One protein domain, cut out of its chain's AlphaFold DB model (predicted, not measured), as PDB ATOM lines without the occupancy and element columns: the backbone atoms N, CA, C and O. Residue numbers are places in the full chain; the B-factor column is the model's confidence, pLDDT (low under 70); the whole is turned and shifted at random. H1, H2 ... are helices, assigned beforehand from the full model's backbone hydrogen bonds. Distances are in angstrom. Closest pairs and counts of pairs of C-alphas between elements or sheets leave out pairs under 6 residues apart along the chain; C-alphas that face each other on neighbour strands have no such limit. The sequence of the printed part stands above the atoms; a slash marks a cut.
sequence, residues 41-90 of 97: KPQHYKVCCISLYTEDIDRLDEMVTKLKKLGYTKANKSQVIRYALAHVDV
ATOM      1  N   LYS A  41     -66.483   8.271  13.032       59.03
ATOM      2  CA  LYS A  41     -65.040   8.470  13.130       59.03
ATOM      3  C   LYS A  41     -64.559   8.992  11.775       59.03
ATOM      4  O   LYS A  41     -64.872   8.359  10.765       59.03
ATOM      5  N   PRO A  42     -63.789  10.091  11.721       60.22
ATOM      6  CA  PRO A  42     -63.189  10.530  10.470       60.22
ATOM      7  C   PRO A  42     -62.378   9.369   9.884       60.22
ATOM      8  O   PRO A  42     -61.494   8.833  10.549       60.22
ATOM      9  N   GLN A  43     -62.683   8.972   8.646       68.19
ATOM     10  CA  GLN A  43     -62.094   7.786   8.002       68.19
ATOM     11  C   GLN A  43     -60.585   7.939   7.707       68.19
ATOM     12  O   GLN A  43     -59.934   7.004   7.254       68.19
ATOM     13  N   HIS A  44     -60.011   9.114   7.973       78.62
ATOM     14  CA  HIS A  44     -58.683   9.523   7.514       78.62
ATOM     15  C   HIS A  44     -57.520   9.153   8.454       78.62
ATOM     16  O   HIS A  44     -56.369   9.425   8.118       78.62
ATOM     17  N   TYR A  45     -57.774   8.571   9.632       81.94
ATOM     18  CA  TYR A  45     -56.714   8.069  10.515       81.94
ATOM     19  C   TYR A  45     -57.235   7.037  11.523       81.94
ATOM     20  O   TYR A  45     -58.383   7.085  11.963       81.94
ATOM     21  N   LYS A  46     -56.356   6.128  11.955       85.75
ATOM     22  CA  LYS A  46     -56.612   5.176  13.045       85.75
ATOM     23  C   LYS A  46     -55.617   5.424  14.175       85.75
ATOM     24  O   LYS A  46     -54.440   5.662  13.923       85.75
ATOM     25  N   VAL A  47     -56.086   5.367  15.422       88.06
ATOM     26  CA  VAL A  47     -55.195   5.388  16.591       88.06
ATOM     27  C   VAL A  47     -54.454   4.054  16.637       88.06
ATOM     28  O   VAL A  47     -55.094   3.002  16.685       88.06
ATOM     29  N   CYS A  48     -53.124   4.100  16.592       86.75
ATOM     30  CA  CYS A  48     -52.267   2.932  16.751       86.75
ATOM     31  C   CYS A  48     -51.406   3.083  18.008       86.75
ATOM     32  O   CYS A  48     -50.952   4.182  18.330       86.75
ATOM     33  N   CYS A  49     -51.204   1.973  18.710       91.56
ATOM     34  CA  CYS A  49     -50.224   1.860  19.780       91.56
ATOM     35  C   CYS A  49     -49.055   1.053  19.218       91.56
ATOM     36  O   CYS A  49     -49.250  -0.097  18.830       91.56
ATOM     37  N   ILE A  50     -47.875   1.662  19.145       89.12
ATOM     38  CA  ILE A  50     -46.642   1.009  18.700       89.12
ATOM     39  C   ILE A  50     -45.606   1.104  19.815       89.12
ATOM     40  O   ILE A  50     -45.536   2.117  20.512       89.12
ATOM     41  N   SER A  51     -44.820   0.049  19.993       92.75
ATOM     42  CA  SER A  51     -43.615   0.089  20.818       92.75
ATOM     43  C   SER A  51     -42.472   0.707  20.014       92.75
ATOM     44  O   SER A  51     -42.266   0.335  18.860       92.75
ATOM     45  N   LEU A  52     -41.727   1.624  20.625       93.69
ATOM     46  CA  LEU A  52     -40.499   2.219  20.094       93.69
ATOM     47  C   LEU A  52     -39.420   2.136  21.176       93.69
ATOM     48  O   LEU A  52     -39.758   2.080  22.363       93.69
ATOM     49  N   TYR A  53     -38.145   2.147  20.787       95.75
ATOM     50  CA  TYR A  53     -37.057   2.306  21.751       95.75
ATOM     51  C   TYR A  53     -37.208   3.641  22.486       95.75
ATOM     52  O   TYR A  53     -37.593   4.641  21.878       95.75
ATOM     53  N   THR A  54     -36.903   3.669  23.787       97.00
ATOM     54  CA  THR A  54     -37.034   4.885  24.611       97.00
ATOM     55  C   THR A  54     -36.260   6.055  24.004       97.00
ATOM     56  O   THR A  54     -36.792   7.153  23.880       97.00
ATOM     57  N   GLU A  55     -35.057   5.783  23.501       96.88
ATOM     58  CA  GLU A  55     -34.204   6.761  22.818       96.88
ATOM     59  C   GLU A  55     -34.879   7.370  21.577       96.88
ATOM     60  O   GLU A  55     -34.749   8.565  21.312       96.88
ATOM     61  N   ASP A  56     -35.637   6.576  20.819       95.25
ATOM     62  CA  ASP A  56     -36.350   7.059  19.635       95.25
ATOM     63  C   ASP A  56     -37.590   7.881  20.004       95.25
ATOM     64  O   ASP A  56     -37.959   8.806  19.273       95.25
ATOM     65  N   ILE A  57     -38.211   7.598  21.153       95.88
ATOM     66  CA  ILE A  57     -39.294   8.426  21.696       95.88
ATOM     67  C   ILE A  57     -38.752   9.813  22.057       95.88
ATOM     68  O   ILE A  57     -39.347  10.814  21.647       95.88
ATOM     69  N   ASP A  58     -37.606   9.876  22.738       97.56
ATOM     70  CA  ASP A  58     -36.970  11.137  23.131       97.56
ATOM     71  C   ASP A  58     -36.549  11.957  21.903       97.56
ATOM     72  O   ASP A  58     -36.877  13.144  21.789       97.56
ATOM     73  N   ARG A  59     -35.931  11.310  20.902       97.19
ATOM     74  CA  ARG A  59     -35.607  11.943  19.608       97.19
ATOM     75  C   ARG A  59     -36.846  12.520  18.929       97.19
ATOM     76  O   ARG A  59     -36.798  13.615  18.363       97.19
ATOM     77  N   LEU A  60     -37.967  11.799  18.970       96.50
ATOM     78  CA  LEU A  60     -39.221  12.263  18.386       96.50
ATOM     79  C   LEU A  60     -39.765  13.504  19.107       96.50
ATOM     80  O   LEU A  60     -40.227  14.442  18.447       96.50
ATOM     81  N   ASP A  61     -39.672  13.546  20.434       96.56
ATOM     82  CA  ASP A  61     -40.060  14.704  21.244       96.56
ATOM     83  C   ASP A  61     -39.169  15.931  20.989       96.56
ATOM     84  O   ASP A  61     -39.668  17.059  20.849       96.56
ATOM     85  N   GLU A  62     -37.863  15.732  20.820       97.81
ATOM     86  CA  GLU A  62     -36.943  16.798  20.421       97.81
ATOM     87  C   GLU A  62     -37.277  17.370  19.041       97.81
ATOM     88  O   GLU A  62     -37.292  18.592  18.861       97.81
ATOM     89  N   MET A  63     -37.568  16.511  18.058       97.38
ATOM     90  CA  MET A  63     -37.951  16.937  16.708       97.38
ATOM     91  C   MET A  63     -39.228  17.779  16.729       97.38
ATOM     92  O   MET A  63     -39.272  18.854  16.125       97.38
ATOM     93  N   VAL A  64     -40.249  17.352  17.478       97.44
ATOM     94  CA  VAL A  64     -41.481  18.135  17.661       97.44
ATOM     95  C   VAL A  64     -41.176  19.487  18.311       97.44
ATOM     96  O   VAL A  64     -41.717  20.511  17.889       97.44
ATOM     97  N   THR A  65     -40.285  19.522  19.298       97.25
ATOM     98  CA  THR A  65     -39.883  20.765  19.972       97.25
ATOM     99  C   THR A  65     -39.161  21.722  19.021       97.25
ATOM    100  O   THR A  65     -39.480  22.912  18.991       97.25
ATOM    101  N   LYS A  66     -38.232  21.217  18.200       97.19
ATOM    102  CA  LYS A  66     -37.536  22.001  17.165       97.19
ATOM    103  C   LYS A  66     -38.528  22.572  16.148       97.19
ATOM    104  O   LYS A  66     -38.476  23.763  15.857       97.19
ATOM    105  N   LEU A  67     -39.489  21.773  15.684       96.75
ATOM    106  CA  LEU A  67     -40.534  22.237  14.767       96.75
ATOM    107  C   LEU A  67     -41.403  23.339  15.381       96.75
ATOM    108  O   LEU A  67     -41.665  24.351  14.734       96.75
ATOM    109  N   LYS A  68     -41.807  23.199  16.646       96.56
ATOM    110  CA  LYS A  68     -42.567  24.252  17.334       96.56
ATOM    111  C   LYS A  68     -41.773  25.553  17.446       96.56
ATOM    112  O   LYS A  68     -42.340  26.616  17.215       96.56
ATOM    113  N   LYS A  69     -40.466  25.473  17.733       96.88
ATOM    114  CA  LYS A  69     -39.565  26.641  17.759       96.88
ATOM    115  C   LYS A  69     -39.455  27.331  16.395       96.88
ATOM    116  O   LYS A  69     -39.355  28.548  16.353       96.88
ATOM    117  N   LEU A  70     -39.529  26.575  15.298       96.31
ATOM    118  CA  LEU A  70     -39.537  27.099  13.926       96.31
ATOM    119  C   LEU A  70     -40.884  27.722  13.501       96.31
ATOM    120  O   LEU A  70     -41.011  28.169  12.367       96.31
ATOM    121  N   GLY A  71     -41.894  27.754  14.378       95.44
ATOM    122  CA  GLY A  71     -43.202  28.354  14.092       95.44
ATOM    123  C   GLY A  71     -44.293  27.358  13.688       95.44
ATOM    124  O   GLY A  71     -45.445  27.755  13.507       95.44
ATOM    125  N   TYR A  72     -43.996  26.054  13.625       95.31
ATOM    126  CA  TYR A  72     -45.012  25.018  13.413       95.31
ATOM    127  C   TYR A  72     -45.791  24.754  14.711       95.31
ATOM    128  O   TYR A  72     -45.606  23.744  15.390       95.31
ATOM    129  N   THR A  73     -46.699  25.665  15.065       92.12
ATOM    130  CA  THR A  73     -47.450  25.648  16.339       92.12
ATOM    131  C   THR A  73     -48.262  24.369  16.568       92.12
ATOM    132  O   THR A  73     -48.463  23.959  17.711       92.12
ATOM    133  N   LYS A  74     -48.690  23.698  15.491       93.25
ATOM    134  CA  LYS A  74     -49.478  22.453  15.529       93.25
ATOM    135  C   LYS A  74     -48.646  21.175  15.351       93.25
ATOM    136  O   LYS A  74     -49.239  20.106  15.203       93.25
ATOM    137  N   ALA A  75     -47.312  21.273  15.375       94.31
ATOM    138  CA  ALA A  75     -46.423  20.123  15.233       94.31
ATOM    139  C   ALA A  75     -46.703  19.055  16.301       94.31
ATOM    140  O   ALA A  75     -46.747  19.346  17.502       94.31
ATOM    141  N   ASN A  76     -46.879  17.810  15.858       95.12
ATOM    142  CA  ASN A  76     -47.094  16.653  16.723       95.12
ATOM    143  C   ASN A  76     -46.304  15.425  16.240       95.12
ATOM    144  O   ASN A  76     -45.850  15.373  15.097       95.12
ATOM    145  N   LYS A  77     -46.174  14.422  17.118       94.50
ATOM    146  CA  LYS A  77     -45.460  13.163  16.845       94.50
ATOM    147  C   LYS A  77     -45.941  12.499  15.551       94.50
ATOM    148  O   LYS A  77     -45.136  12.097  14.718       94.50
ATOM    149  N   SER A  78     -47.256  12.443  15.342       93.00
ATOM    150  CA  SER A  78     -47.860  11.800  14.171       93.00
ATOM    151  C   SER A  78     -47.555  12.515  12.853       93.00
ATOM    152  O   SER A  78     -47.465  11.855  11.824       93.00
ATOM    153  N   GLN A  79     -47.382  13.839  12.851       93.19
ATOM    154  CA  GLN A  79     -46.962  14.591  11.665       93.19
ATOM    155  C   GLN A  79     -45.509  14.292  11.299       93.19
ATOM    156  O   GLN A  79     -45.225  14.072  10.125       93.19
ATOM    157  N   VAL A  80     -44.621  14.229  12.296       95.31
ATOM    158  CA  VAL A  80     -43.211  13.866  12.082       95.31
ATOM    159  C   VAL A  80     -43.107  12.446  11.529       95.31
ATOM    160  O   VAL A  80     -42.485  12.242  10.492       95.31
ATOM    161  N   ILE A  81     -43.795  11.484  12.155       94.50
ATOM    162  CA  ILE A  81     -43.833  10.091  11.686       94.50
ATOM    163  C   ILE A  81     -44.394  10.013  10.261       94.50
ATOM    164  O   ILE A  81     -43.833   9.320   9.421       94.50
ATOM    165  N   ARG A  82     -45.471  10.745   9.948       92.50
ATOM    166  CA  ARG A  82     -46.052  10.754   8.597       92.50
ATOM    167  C   ARG A  82     -45.074  11.276   7.549       92.50
ATOM    168  O   ARG A  82     -44.980  10.691   6.477       92.50
ATOM    169  N   TYR A  83     -44.367  12.363   7.853       94.44
ATOM    170  CA  TYR A  83     -43.347  12.896   6.956       94.44
ATOM    171  C   TYR A  83     -42.222  11.880   6.747       94.44
ATOM    172  O   TYR A  83     -41.845  11.630   5.606       94.44
ATOM    173  N   ALA A  84     -41.742  11.248   7.822       93.94
ATOM    174  CA  ALA A  84     -40.718  10.213   7.739       93.94
ATOM    175  C   ALA A  84     -41.173   9.042   6.855       93.94
ATOM    176  O   ALA A  84     -40.477   8.694   5.910       93.94
ATOM    177  N   LEU A  85     -42.376   8.503   7.075       92.56
ATOM    178  CA  LEU A  85     -42.923   7.399   6.275       92.56
ATOM    179  C   LEU A  85     -43.033   7.724   4.777       92.56
ATOM    180  O   LEU A  85     -42.906   6.821   3.962       92.56
ATOM    181  N   ALA A  86     -43.251   8.989   4.405       92.88
ATOM    182  CA  ALA A  86     -43.303   9.407   3.003       92.88
ATOM    183  C   ALA A  86     -41.920   9.489   2.326       92.88
ATOM    184  O   ALA A  86     -41.852   9.510   1.102       92.88
ATOM    185  N   HIS A  87     -40.838   9.562   3.107       93.12
ATOM    186  CA  HIS A  87     -39.466   9.741   2.611       93.12
ATOM    187  C   HIS A  87     -38.557   8.535   2.875       93.12
ATOM    188  O   HIS A  87     -37.430   8.506   2.385       93.12
ATOM    189  N   VAL A  88     -39.007   7.556   3.662       91.62
ATOM    190  CA  VAL A  88     -38.243   6.336   3.928       91.62
ATOM    191  C   VAL A  88     -38.174   5.488   2.660       91.62
ATOM    192  O   VAL A  88     -39.193   5.106   2.092       91.62
ATOM    193  N   ASP A  89     -36.949   5.162   2.261       91.00
ATOM    194  CA  ASP A  89     -36.657   4.199   1.207       91.00
ATOM    195  C   ASP A  89     -36.435   2.818   1.835       91.00
ATOM    196  O   ASP A  89     -35.408   2.555   2.467       91.00
ATOM    197  N   VAL A  90     -37.437   1.949   1.696       87.75
ATOM    198  CA  VAL A  90     -37.453   0.621   2.325       87.75
ATOM    199  C   VAL A  90     -36.420  -0.312   1.693       87.75
ATOM    200  O   VAL A  90     -35.871  -1.166   2.386       87.75
TER     201      VAL A  90
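AT A GLANCE: This is residues 41 to 90 of the 97 residues of an uncharacterized protein of Myxococcales bacterium (UniProt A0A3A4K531). Two helices meet roughly as a T: H1 is the bar, and H2 starts beside the middle of H1 and runs away from it at about a right angle. Between them the chain folds back from the end of H1 to its middle, while residues 41 to 53 form a long arm with no named element that sticks out ahead of H1. The printed part has 50 residues with two named helices, H1 then H2, and no named strand; its class is all helix. It is loose, with a radius of gyration of the C-alphas of 12.3 A and spans of 31 by 25 by 22 A.

HOW THE PARTS SIT: Begin with the longest helix, H1, residues 54 to 69, and look at its residues 60 to 64, which alone touch H2, residues 77 to 87. The closest C-alphas of the two are those of Val 64 and Lys 77, 6.4 A apart. Their lines are about perpendicular, at 84 degrees, and their centres are 12.4 A apart. In H1 and H2 every O i to N i+4 pair is within hydrogen-bond range.

IN THESE COORDINATES: Find C-alpha 54 at (-37.034, 4.885, 24.611); from there H1 runs 22.9 A to C-alpha 69 at (-39.565, 26.641, 17.759). A short link of 7 residues then leads to C-alpha 77 at (-45.460, 13.163, 16.845), where H2 begins. H2 runs 15.8 A to C-alpha 87 at (-39.466, 9.741, 2.611).

THE WHOLE: Look at Lys 41 and Glu 55 for the two C-alphas farthest apart, 32.4 A. Residues 41 to 56, of which 54 to 56 belong to H1, stand free, and so do residues 82 to 90, of which 82 to 87 belong to H2. The printed part has no cut. Its mean pLDDT is 91.7, and residues 41 to 43 are under 70.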